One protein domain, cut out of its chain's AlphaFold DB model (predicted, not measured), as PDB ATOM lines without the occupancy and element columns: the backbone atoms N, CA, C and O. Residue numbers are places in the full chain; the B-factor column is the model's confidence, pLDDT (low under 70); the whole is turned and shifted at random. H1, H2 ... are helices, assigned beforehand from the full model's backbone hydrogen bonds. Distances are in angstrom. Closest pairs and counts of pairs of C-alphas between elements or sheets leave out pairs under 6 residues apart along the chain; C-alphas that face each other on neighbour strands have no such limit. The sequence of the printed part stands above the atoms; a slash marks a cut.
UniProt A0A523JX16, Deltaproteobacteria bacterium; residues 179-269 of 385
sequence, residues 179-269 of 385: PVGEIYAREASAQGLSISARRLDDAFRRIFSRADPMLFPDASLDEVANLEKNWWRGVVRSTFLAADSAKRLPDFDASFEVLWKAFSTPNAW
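What this domain is: This is residues 179 to 269 of the 385 residues of a protein of Deltaproteobacteria bacterium (UniProt A0A523JX16). One long helix, H3, makes the long axis, and three shorter helices gather by its later part in a ring of contacts, H1-H2-H3-H4, with crossed packing. Residues 209 to 220 lead from H2 to the far end of H3. The printed part has 91 residues with four named helices, H1 to H4, and no named strand; it is all helix and compact, with a radius of gyration of the C-alphas of 13.5 A and spans of 40 by 26 by 26 A.

Where its parts are: H3, residues 221 to 243, is 33.6 A long and starts at C-alpha 221 (-3.950, -11.393, 43.213). H1 is residues 180 to 190, 15.6 A; H2, 197 to 208, 16.1 A; H4, 252 to 264, 17.8 A, ending at C-alpha 264 (9.641, -0.689, 35.035).

How they stand to each other: H3 touches H2 with residues 235 to 243 alone, at a steep tilt of 49 degrees; the closest C-alphas, of Phe 204 and Thr 239, are 5.1 A apart. H3 touches H4 with residues 229 to 237 alone, closest at the C-alphas of Arg 233 and Phe 256, 6.6 A. H1 touches H2, closest at the C-alphas of Gly 181 and Ala 197, 4.1 A, and H4, at those of Glu 187 and Ser 255, 6.6 A. H2 and H4 are apart. Every O i to N i+4 pair is within hydrogen-bond range in H1, H2 and H4, and 17 of 19 in H3.

The domain as a whole: The C-alphas farthest apart, of Ser 194 and Asp 218, are 40.3 A apart. The printed part has no cut; the link H2 to H3 is long, and no printed residue has pLDDT under 70.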
ATOM      1  N   PRO A 179      23.679   3.454  38.272       96.19
ATOM      2  CA  PRO A 179      23.392   3.289  39.695       96.19
ATOM      3  C   PRO A 179      22.047   3.917  40.098       96.19
ATOM      4  O   PRO A 179      21.637   4.941  39.547       96.19
ATOM      5  N   VAL A 180      21.377   3.348  41.107       97.19
ATOM      6  CA  VAL A 180      20.074   3.844  41.602       97.19
ATOM      7  C   VAL A 180      20.163   5.316  42.001       97.19
ATOM      8  O   VAL A 180      19.276   6.111  41.688       97.19
ATOM      9  N   GLY A 181      21.260   5.684  42.655       97.88
ATOM     10  CA  GLY A 181      21.546   7.025  43.125       97.88
ATOM     11  C   GLY A 181      21.632   8.057  42.008       97.88
ATOM     12  O   GLY A 181      21.167   9.171  42.218       97.88
ATOM     13  N   GLU A 182      22.145   7.701  40.825       98.12
ATOM     14  CA  GLU A 182      22.188   8.612  39.667       98.12
ATOM     15  C   GLU A 182      20.778   8.892  39.141       98.12
ATOM     16  O   GLU A 182      20.391  10.042  38.926       98.12
ATOM     17  N   ILE A 183      19.958   7.843  39.030       97.44
ATOM     18  CA  ILE A 183      18.559   7.960  38.602       97.44
ATOM     19  C   ILE A 183      17.767   8.811  39.611       97.44
ATOM     20  O   ILE A 183      17.012   9.702  39.219       97.44
ATOM     21  N   TYR A 184      17.967   8.583  40.912       98.25
ATOM     22  CA  TYR A 184      17.294   9.339  41.973       98.25
ATOM     23  C   TYR A 184      17.786  10.790  42.056       98.25
ATOM     24  O   TYR A 184      16.979  11.690  42.280       98.25
ATOM     25  N   ALA A 185      19.086  11.042  41.874       98.19
ATOM     26  CA  ALA A 185      19.656  12.389  41.895       98.19
ATOM     27  C   ALA A 185      19.157  13.228  40.715       98.19
ATOM     28  O   ALA A 185      18.878  14.420  40.875       98.19
ATOM     29  N   ARG A 186      18.996  12.600  39.547       97.69
ATOM     30  CA  ARG A 186      18.410  13.226  38.361       97.69
ATOM     31  C   ARG A 186      16.952  13.625  38.594       97.69
ATOM     32  O   ARG A 186      16.598  14.760  38.290       97.69
ATOM     33  N   GLU A 187      16.146  12.756  39.207       97.75
ATOM     34  CA  GLU A 187      14.772  13.110  39.601       97.75
ATOM     35  C   GLU A 187      14.750  14.226  40.655       97.75
ATOM     36  O   GLU A 187      14.008  15.192  40.516       97.75
ATOM     37  N   ALA A 188      15.613  14.163  41.674       97.50
ATOM     38  CA  ALA A 188      15.720  15.235  42.665       97.50
ATOM     39  C   ALA A 188      16.046  16.585  42.009       97.50
ATOM     40  O   ALA A 188      15.436  17.602  42.337       97.50
ATOM     41  N   SER A 189      16.971  16.581  41.045       97.56
ATOM     42  CA  SER A 189      17.401  17.784  40.327       97.56
ATOM     43  C   SER A 189      16.279  18.365  39.468       97.56
ATOM     44  O   SER A 189      16.125  19.583  39.427       97.56
ATOM     45  N   ALA A 190      15.447  17.515  38.852       96.88
ATOM     46  CA  ALA A 190      14.248  17.945  38.129       96.88
ATOM     47  C   ALA A 190      13.226  18.649  39.044       96.88
ATOM     48  O   ALA A 190      12.491  19.522  38.592       96.88
ATOM     49  N   GLN A 191      13.241  18.330  40.342       94.06
ATOM     50  CA  GLN A 191      12.450  18.991  41.386       94.06
ATOM     51  C   GLN A 191      13.183  20.174  42.056       94.06
ATOM     52  O   GLN A 191      12.767  20.649  43.114       94.06
ATOM     53  N   GLY A 192      14.302  20.638  41.485       95.94
ATOM     54  CA  GLY A 192      15.094  21.752  42.017       95.94
ATOM     55  C   GLY A 192      15.970  21.402  43.226       95.94
ATOM     56  O   GLY A 192      16.459  22.299  43.914       95.94
ATOM     57  N   LEU A 193      16.188  20.114  43.513       96.38
ATOM     58  CA  LEU A 193      16.983  19.651  44.650       96.38
ATOM     59  C   LEU A 193      18.300  19.024  44.203       96.38
ATOM     60  O   LEU A 193      18.335  18.042  43.474       96.38
ATOM     61  N   SER A 194      19.407  19.519  44.751       96.69
ATOM     62  CA  SER A 194      20.710  18.873  44.588       96.69
ATOM     63  C   SER A 194      20.957  17.883  45.729       96.69
ATOM     64  O   SER A 194      21.175  18.291  46.875       96.69
ATOM     65  N   ILE A 195      20.918  16.582  45.439       97.19
ATOM     66  CA  ILE A 195      21.270  15.505  46.376       97.19
ATOM     67  C   ILE A 195      22.341  14.631  45.715       97.19
ATOM     68  O   ILE A 195      22.221  14.270  44.551       97.19
ATOM     69  N   SER A 196      23.399  14.292  46.453       97.56
ATOM     70  CA  SER A 196      24.490  13.457  45.936       97.56
ATOM     71  C   SER A 196      23.993  12.059  45.556       97.56
ATOM     72  O   SER A 196      23.447  11.352  46.408       97.56
ATOM     73  N   ALA A 197      24.275  11.637  44.320       98.31
ATOM     74  CA  ALA A 197      23.994  10.288  43.836       98.31
ATOM     75  C   ALA A 197      24.589   9.217  44.758       98.31
ATOM     76  O   ALA A 197      23.881   8.315  45.191       98.31
ATOM     77  N   ARG A 198      25.851   9.376  45.182       98.19
ATOM     78  CA  ARG A 198      26.501   8.469  46.143       98.19
ATOM     79  C   ARG A 198      25.726   8.346  47.460       98.19
ATOM     80  O   ARG A 198      25.537   7.235  47.946       98.19
ATOM     81  N   ARG A 199      25.253   9.464  48.033       98.06
ATOM     82  CA  ARG A 199      24.454   9.441  49.280       98.06
ATOM     83  C   ARG A 199      23.133   8.699  49.086       98.06
ATOM     84  O   ARG A 199      22.724   7.968  49.985       98.06
ATOM     85  N   LEU A 200      22.478   8.886  47.940       98.50
ATOM     86  CA  LEU A 200      21.243   8.177  47.592       98.50
ATOM     87  C   LEU A 200      21.491   6.677  47.412       98.50
ATOM     88  O   LEU A 200      20.720   5.878  47.930       98.50
ATOM     89  N   ASP A 201      22.590   6.299  46.766       98.06
ATOM     90  CA  ASP A 201      22.976   4.902  46.552       98.06
ATOM     91  C   ASP A 201      23.281   4.189  47.881       98.06
ATOM     92  O   ASP A 201      22.750   3.113  48.169       98.06
ATOM     93  N   ASP A 202      24.083   4.818  48.744       98.12
ATOM     94  CA  ASP A 202      24.415   4.285  50.067       98.12
ATOM     95  C   ASP A 202      23.164   4.189  50.961       98.12
ATOM     96  O   ASP A 202      22.967   3.198  51.677       98.12
ATOM     97  N   ALA A 203      22.276   5.189  50.894       98.31
ATOM     98  CA  ALA A 203      20.992   5.153  51.584       98.31
ATOM     99  C   ALA A 203      20.100   4.023  51.054       98.31
ATOM    100  O   ALA A 203      19.573   3.261  51.866       98.31
ATOM    101  N   PHE A 204      19.987   3.862  49.735       98.25
ATOM    102  CA  PHE A 204      19.178   2.825  49.103       98.25
ATOM    103  C   PHE A 204      19.618   1.434  49.556       98.25
ATOM    104  O   PHE A 204      18.806   0.685  50.098       98.25
ATOM    105  N   ARG A 205      20.914   1.109  49.438       95.69
ATOM    106  CA  ARG A 205      21.451  -0.199  49.866       95.69
ATOM    107  C   ARG A 205      21.159  -0.472  51.344       95.69
ATOM    108  O   ARG A 205      20.781  -1.582  51.724       95.69
ATOM    109  N   ARG A 206      21.297   0.550  52.196       97.12
ATOM    110  CA  ARG A 206      21.039   0.453  53.640       97.12
ATOM    111  C   ARG A 206      19.558   0.237  53.972       97.12
ATOM    112  O   ARG A 206      19.273  -0.520  54.902       97.12
ATOM    113  N   ILE A 207      18.654   0.918  53.266       97.69
ATOM    114  CA  ILE A 207      17.202   0.799  53.448       97.69
ATOM    115  C   ILE A 207      16.714  -0.538  52.899       97.69
ATOM    116  O   ILE A 207      16.069  -1.285  53.625       97.69
ATOM    117  N   PHE A 208      17.081  -0.877  51.664       94.62
ATOM    118  CA  PHE A 208      16.647  -2.103  51.002       94.62
ATOM    119  C   PHE A 208      17.094  -3.364  51.756       94.62
ATOM    120  O   PHE A 208      16.289  -4.260  51.971       94.62
ATOM    121  N   SER A 209      18.334  -3.404  52.264       91.69
ATOM    122  CA  SER A 209      18.831  -4.539  53.072       91.69
ATOM    123  C   SER A 209      18.100  -4.757  54.403       91.69
ATOM    124  O   SER A 209      18.261  -5.810  55.014       91.69
ATOM    125  N   ARG A 210      17.329  -3.771  54.876       93.19
ATOM    126  CA  ARG A 210      16.549  -3.832  56.125       93.19
ATOM    127  C   ARG A 210      15.043  -3.810  55.893       93.19
ATOM    128  O   ARG A 210      14.300  -3.819  56.870       93.19
ATOM    129  N   ALA A 211      14.606  -3.691  54.645       93.12
ATOM    130  CA  ALA A 211      13.195  -3.610  54.331       93.12
ATOM    131  C   ALA A 211      12.535  -4.968  54.588       93.12
ATOM    132  O   ALA A 211      13.132  -6.016  54.327       93.12
ATOM    133  N   ASP A 212      11.312  -4.939  55.112       92.88
ATOM    134  CA  ASP A 212      10.537  -6.159  55.307       92.88
ATOM    135  C   ASP A 212      10.312  -6.852  53.954       92.88
ATOM    136  O   ASP A 212      10.120  -6.163  52.950       92.88
ATOM    137  N   PRO A 213      10.310  -8.191  53.890       92.06
ATOM    138  CA  PRO A 213       9.975  -8.921  52.675       92.06
ATOM    139  C   PRO A 213       8.683  -8.442  51.999       92.06
ATOM    140  O   PRO A 213       7.703  -8.138  52.678       92.06
ATOM    141  N   MET A 214       8.648  -8.450  50.661       93.12
ATOM    142  CA  MET A 214       7.438  -8.179  49.866       93.12
ATOM    143  C   MET A 214       6.461  -9.364  49.916       93.12
ATOM    144  O   MET A 214       6.239 -10.048  48.920       93.12
ATOM    145  N   LEU A 215       5.925  -9.649  51.101       93.62
ATOM    146  CA  LEU A 215       4.977 -10.731  51.349       93.62
ATOM    147  C   LEU A 215       3.624 -10.153  51.754       93.62
ATOM    148  O   LEU A 215       3.543  -9.316  52.651       93.62
ATOM    149  N   PHE A 216       2.563 -10.638  51.109       93.06
ATOM    150  CA  PHE A 216       1.198 -10.140  51.284       93.06
ATOM    151  C   PHE A 216       0.214 -11.316  51.422       93.06
ATOM    152  O   PHE A 216      -0.579 -11.556  50.516       93.06
ATOM    153  N   PRO A 217       0.286 -12.095  52.520       87.31
ATOM    154  CA  PRO A 217      -0.439 -13.364  52.652       87.31
ATOM    155  C   PRO A 217      -1.969 -13.224  52.617       87.31
ATOM    156  O   PRO A 217      -2.646 -14.163  52.216       87.31
ATOM    157  N   ASP A 218      -2.499 -12.062  53.003       89.56
ATOM    158  CA  ASP A 218      -3.943 -11.798  53.065       89.56
ATOM    159  C   ASP A 218      -4.481 -11.057  51.826       89.56
ATOM    160  O   ASP A 218      -5.655 -10.692  51.788       89.56
ATOM    161  N   ALA A 219      -3.633 -10.789  50.828       89.88
ATOM    162  CA  ALA A 219      -4.004 -10.014  49.648       89.88
ATOM    163  C   ALA A 219      -4.497 -10.906  48.503       89.88
ATOM    164  O   ALA A 219      -3.927 -11.962  48.220       89.88
ATOM    165  N   SER A 220      -5.519 -10.443  47.784       88.56
ATOM    166  CA  SER A 220      -5.926 -11.047  46.511       88.56
ATOM    167  C   SER A 220      -4.916 -10.740  45.396       88.56
ATOM    168  O   SER A 220      -4.184  -9.752  45.454       88.56
ATOM    169  N   LEU A 221      -4.892 -11.556  44.335       80.25
ATOM    170  CA  LEU A 221      -3.950 -11.393  43.213       80.25
ATOM    171  C   LEU A 221      -4.004  -9.997  42.562       80.25
ATOM    172  O   LEU A 221      -2.958  -9.464  42.170       80.25
ATOM    173  N   ASP A 222      -5.200  -9.408  42.499       83.44
ATOM    174  CA  ASP A 222      -5.445  -8.077  41.935       83.44
ATOM    175  C   ASP A 222      -4.888  -6.957  42.831       83.44
ATOM    176  O   ASP A 222      -4.475  -5.901  42.346       83.44
ATOM    177  N   GLU A 223      -4.808  -7.188  44.144       92.19
ATOM    178  CA  GLU A 223      -4.281  -6.219  45.110       92.19
ATOM    179  C   GLU A 223      -2.754  -6.231  45.179       92.19
ATOM    180  O   GLU A 223      -2.140  -5.178  45.384       92.19
ATOM    181  N   VAL A 224      -2.124  -7.393  44.978       93.25
ATOM    182  CA  VAL A 224      -0.677  -7.553  45.189       93.25
ATOM    183  C   VAL A 224       0.144  -6.589  44.322       93.25
ATOM    184  O   VAL A 224       1.137  -6.052  44.805       93.25
ATOM    185  N   ALA A 225      -0.285  -6.267  43.095       92.12
ATOM    186  CA  ALA A 225       0.416  -5.292  42.242       92.12
ATOM    187  C   ALA A 225       0.556  -3.925  42.912       92.12
ATOM    188  O   ALA A 225       1.628  -3.314  42.918       92.12
ATOM    189  N   ASN A 226      -0.543  -3.455  43.493       94.50
ATOM    190  CA  ASN A 226      -0.577  -2.171  44.168       94.50
ATOM    191  C   ASN A 226       0.214  -2.226  45.477       94.50
ATOM    192  O   ASN A 226       0.890  -1.257  45.819       94.50
ATOM    193  N   LEU A 227       0.181  -3.355  46.187       96.06
ATOM    194  CA  LEU A 227       0.945  -3.546  47.421       96.06
ATOM    195  C   LEU A 227       2.458  -3.572  47.176       96.06
ATOM    196  O   LEU A 227       3.188  -2.885  47.885       96.06
ATOM    197  N   GLU A 228       2.930  -4.268  46.141       95.75
ATOM    198  CA  GLU A 228       4.341  -4.257  45.728       95.75
ATOM    199  C   GLU A 228       4.801  -2.850  45.334       95.75
ATOM    200  O   GLU A 228       5.845  -2.371  45.788       95.75
ATOM    201  N   LYS A 229       3.992  -2.138  44.538       96.75
ATOM    202  CA  LYS A 229       4.277  -0.746  44.172       96.75
ATOM    203  C   LYS A 229       4.345   0.156  45.407       96.75
ATOM    204  O   LYS A 229       5.278   0.947  45.544       96.75
ATOM    205  N   ASN A 230       3.403   0.016  46.336       97.06
ATOM    206  CA  ASN A 230       3.382   0.784  47.584       97.06
ATOM    207  C   ASN A 230       4.548   0.432  48.516       97.06
ATOM    208  O   ASN A 230       5.079   1.309  49.200       97.06
ATOM    209  N   TRP A 231       4.997  -0.821  48.517       97.50
ATOM    210  CA  TRP A 231       6.194  -1.232  49.240       97.50
ATOM    211  C   TRP A 231       7.430  -0.503  48.701       97.50
ATOM    212  O   TRP A 231       8.155   0.150  49.461       97.50
ATOM    213  N   TRP A 232       7.607  -0.489  47.375       97.81
ATOM    214  CA  TRP A 232       8.682   0.272  46.731       97.81
ATOM    215  C   TRP A 232       8.570   1.767  46.984       97.81
ATOM    216  O   TRP A 232       9.585   2.426  47.212       97.81
ATOM    217  N   ARG A 233       7.347   2.303  47.026       98.31
ATOM    218  CA  ARG A 233       7.103   3.688  47.432       98.31
ATOM    219  C   ARG A 233       7.688   3.981  48.809       98.31
ATOM    220  O   ARG A 233       8.365   4.997  48.981       98.31
ATOM    221  N   GLY A 234       7.474   3.087  49.771       98.06
ATOM    222  CA  GLY A 234       8.055   3.179  51.111       98.06
ATOM    223  C   GLY A 234       9.587   3.160  51.102       98.06
ATOM    224  O   GLY A 234      10.216   3.996  51.762       98.06
ATOM    225  N   VAL A 235      10.191   2.266  50.312       98.12
ATOM    226  CA  VAL A 235      11.653   2.170  50.154       98.12
ATOM    227  C   VAL A 235      12.238   3.440  49.537       98.12
ATOM    228  O   VAL A 235      13.194   3.996  50.086       98.12
ATOM    229  N   VAL A 236      11.653   3.946  48.449       98.31
ATOM    230  CA  VAL A 236      12.101   5.180  47.781       98.31
ATOM    231  C   VAL A 236      11.995   6.362  48.742       98.31
ATOM    232  O   VAL A 236      12.965   7.097  48.933       98.31
ATOM    233  N   ARG A 237      10.858   6.505  49.438       98.12
ATOM    234  CA  ARG A 237      10.647   7.582  50.420       98.12
ATOM    235  C   ARG A 237      11.695   7.563  51.522       98.12
ATOM    236  O   ARG A 237      12.294   8.589  51.840       98.12
ATOM    237  N   SER A 238      11.918   6.381  52.089       98.12
ATOM    238  CA  SER A 238      12.889   6.177  53.160       98.12
ATOM    239  C   SER A 238      14.313   6.428  52.673       98.12
ATOM    240  O   SER A 238      15.121   6.967  53.421       98.12
ATOM    241  N   THR A 239      14.608   6.107  51.412       98.50
ATOM    242  CA  THR A 239      15.905   6.376  50.780       98.50
ATOM    243  C   THR A 239      16.178   7.872  50.688       98.50
ATOM    244  O   THR A 239      17.211   8.313  51.184       98.50
ATOM    245  N   PHE A 240      15.256   8.665  50.132       98.19
ATOM    246  CA  PHE A 240      15.420  10.123  50.052       98.19
ATOM    247  C   PHE A 240      15.580  10.756  51.438       98.19
ATOM    248  O   PHE A 240      16.512  11.527  51.662       98.19
ATOM    249  N   LEU A 241      14.732  10.361  52.394       97.12
ATOM    250  CA  LEU A 241      14.800  10.858  53.768       97.12
ATOM    251  C   LEU A 241      16.133  10.512  54.449       97.12
ATOM    252  O   LEU A 241      16.694  11.334  55.171       97.12
ATOM    253  N   ALA A 242      16.633   9.295  54.236       97.56
ATOM    254  CA  ALA A 242      17.876   8.819  54.831       97.56
ATOM    255  C   ALA A 242      19.128   9.349  54.114       97.56
ATOM    256  O   ALA A 242      20.200   9.381  54.725       97.56
ATOM    257  N   ALA A 243      19.000   9.729  52.840       97.56
ATOM    258  CA  ALA A 243      20.053  10.370  52.069       97.56
ATOM    259  C   ALA A 243      20.237  11.814  52.523       97.56
ATOM    260  O   ALA A 243      21.369  12.182  52.821       97.56
ATOM    261  N   ASP A 244      19.162  12.606  52.628       95.62
ATOM    262  CA  ASP A 244      19.198  13.979  53.140       95.62
ATOM    263  C   ASP A 244      17.829  14.412  53.702       95.62
ATOM    264  O   ASP A 244      16.913  14.771  52.965       95.62
ATOM    265  N   SER A 245      17.679  14.411  55.029       93.00
ATOM    266  CA  SER A 245      16.388  14.691  55.669       93.00
ATOM    267  C   SER A 245      15.929  16.148  55.566       93.00
ATOM    268  O   SER A 245      14.751  16.425  55.813       93.00
ATOM    269  N   ALA A 246      16.841  17.067  55.227       93.75
ATOM    270  CA  ALA A 246      16.533  18.480  55.024       93.75
ATOM    271  C   ALA A 246      15.982  18.757  53.614       93.75
ATOM    272  O   ALA A 246      15.275  19.743  53.418       93.75
ATOM    273  N   LYS A 247      16.261  17.880  52.640       91.50
ATOM    274  CA  LYS A 247      15.852  18.030  51.236       91.50
ATOM    275  C   LYS A 247      14.731  17.055  50.899       91.50
ATOM    276  O   LYS A 247      14.963  15.921  50.490       91.50
ATOM    277  N   ARG A 248      13.489  17.505  51.081       93.50
ATOM    278  CA  ARG A 248      12.290  16.724  50.750       93.50
ATOM    279  C   ARG A 248      11.819  17.064  49.345       93.50
ATOM    280  O   ARG A 248      11.656  18.243  49.050       93.50
ATOM    281  N   LEU A 249      11.559  16.040  48.531       92.88
ATOM    282  CA  LEU A 249      10.908  16.217  47.233       92.88
ATOM    283  C   LEU A 249       9.584  16.988  47.436       92.88
ATOM    284  O   LEU A 249       8.778  16.536  48.256       92.88
ATOM    285  N   PRO A 250       9.366  18.127  46.745       94.12
ATOM    286  CA  PRO A 250       8.142  18.919  46.867       94.12
ATOM    287  C   PRO A 250       6.889  18.107  46.529       94.12
ATOM    288  O   PRO A 250       5.933  18.110  47.300       94.12
ATOM    289  N   ASP A 251       6.941  17.350  45.430       95.12
ATOM    290  CA  ASP A 251       5.928  16.368  45.050       95.12
ATOM    291  C   ASP A 251       6.555  14.969  44.982       95.12
ATOM    292  O   ASP A 251       6.956  14.466  43.933       95.12
ATOM    293  N   PHE A 252       6.673  14.335  46.151       97.12
ATOM    294  CA  PHE A 252       7.187  12.968  46.248       97.12
ATOM    295  C   PHE A 252       6.364  11.975  45.415       97.12
ATOM    296  O   PHE A 252       6.909  10.989  44.919       97.12
ATOM    297  N   ASP A 253       5.062  12.210  45.282       97.44
ATOM    298  CA  ASP A 253       4.153  11.262  44.664       97.44
ATOM    299  C   ASP A 253       4.350  11.243  43.149       97.44
ATOM    300  O   ASP A 253       4.516  10.160  42.581       97.44
ATOM    301  N   ALA A 254       4.436  12.420  42.523       97.75
ATOM    302  CA  ALA A 254       4.784  12.550  41.112       97.75
ATOM    303  C   ALA A 254       6.193  12.008  40.817       97.75
ATOM    304  O   ALA A 254       6.360  11.204  39.896       97.75
ATOM    305  N   SER A 255       7.192  12.362  41.635       98.00
ATOM    306  CA  SER A 255       8.554  11.835  41.481       98.00
ATOM    307  C   SER A 255       8.610  10.314  41.614       98.00
ATOM    308  O   SER A 255       9.325   9.644  40.868       98.00
ATOM    309  N   PHE A 256       7.842   9.735  42.542       98.50
ATOM    310  CA  PHE A 256       7.764   8.286  42.677       98.50
ATOM    311  C   PHE A 256       7.187   7.631  41.420       98.50
ATOM    312  O   PHE A 256       7.718   6.608  40.998       98.50
ATOM    313  N   GLU A 257       6.157   8.202  40.793       98.31
ATOM    314  CA  GLU A 257       5.607   7.663  39.541       98.31
ATOM    315  C   GLU A 257       6.623   7.718  38.388       98.31
ATOM    316  O   GLU A 257       6.744   6.751  37.628       98.31
ATOM    317  N   VAL A 258       7.411   8.796  38.294       97.75
ATOM    318  CA  VAL A 258       8.505   8.913  37.313       97.75
ATOM    319  C   VAL A 258       9.561   7.832  37.542       97.75
ATOM    320  O   VAL A 258       9.911   7.099  36.612       97.75
ATOM    321  N   LEU A 259      10.029   7.680  38.784       97.94
ATOM    322  CA  LEU A 259      11.015   6.663  39.148       97.94
ATOM    323  C   LEU A 259      10.465   5.253  38.922       97.94
ATOM    324  O   LEU A 259      11.118   4.429  38.285       97.94
ATOM    325  N   TRP A 260       9.245   4.978  39.383       97.75
ATOM    326  CA  TRP A 260       8.571   3.700  39.182       97.75
ATOM    327  C   TRP A 260       8.546   3.331  37.701       97.75
ATOM    328  O   TRP A 260       8.979   2.235  37.337       97.75
ATOM    329  N   LYS A 261       8.117   4.260  36.840       96.81
ATOM    330  CA  LYS A 261       8.105   4.066  35.389       96.81
ATOM    331  C   LYS A 261       9.507   3.811  34.838       96.81
ATOM    332  O   LYS A 261       9.666   2.876  34.060       96.81
ATOM    333  N   ALA A 262      10.515   4.574  35.263       95.50
ATOM    334  CA  ALA A 262      11.893   4.394  34.807       95.50
ATOM    335  C   ALA A 262      12.394   2.958  35.059       95.50
ATOM    336  O   ALA A 262      12.815   2.285  34.118       95.50
ATOM    337  N   PHE A 263      12.243   2.450  36.288       96.38
ATOM    338  CA  PHE A 263      12.665   1.089  36.657       96.38
ATOM    339  C   PHE A 263      11.780  -0.026  36.082       96.38
ATOM    340  O   PHE A 263      12.214  -1.176  36.046       96.38
ATOM    341  N   SER A 264      10.565   0.291  35.628       94.75
ATOM    342  CA  SER A 264       9.641  -0.689  35.035       94.75
ATOM    343  C   SER A 264       9.958  -1.018  33.577       94.75
ATOM    344  O   SER A 264       9.379  -1.946  33.026       94.75
ATOM    345  N   THR A 265      10.854  -0.268  32.931       90.88
ATOM    346  CA  THR A 265      11.185  -0.481  31.516       90.88
ATOM    347  C   THR A 265      12.518  -1.209  31.350       90.88
ATOM    348  O   THR A 265      13.449  -0.932  32.110       90.88
ATOM    349  N   PRO A 266      12.682  -2.052  30.310       88.19
ATOM    350  CA  PRO A 266      13.964  -2.686  29.988       88.19
ATOM    351  C   PRO A 266      15.114  -1.688  29.790       88.19
ATOM    352  O   PRO A 266      16.270  -2.048  29.968       88.19
ATOM    353  N   ASN A 267      14.815  -0.424  29.473       91.88
ATOM    354  CA  ASN A 267      15.815   0.625  29.271       91.88
ATOM    355  C   ASN A 267      16.646   0.919  30.525       91.88
ATOM    356  O   ASN A 267      17.812   1.272  30.388       91.88
ATOM    357  N   ALA A 268      16.097   0.745  31.731       94.75
ATOM    358  CA  ALA A 268      16.871   0.904  32.967       94.75
ATOM    359  C   ALA A 268      17.851  -0.257  33.214       94.75
ATOM    360  O   ALA A 268      18.758  -0.142  34.040       94.75
ATOM    361  N   TRP A 269      17.697  -1.359  32.482       97.62
ATOM    362  CA  TRP A 269      18.391  -2.617  32.718       97.62
ATOM    363  C   TRP A 269      19.242  -3.028  31.514       97.62
ATOM    364  O   TRP A 269      19.052  -2.595  30.373       97.62
TER     365      TRP A 269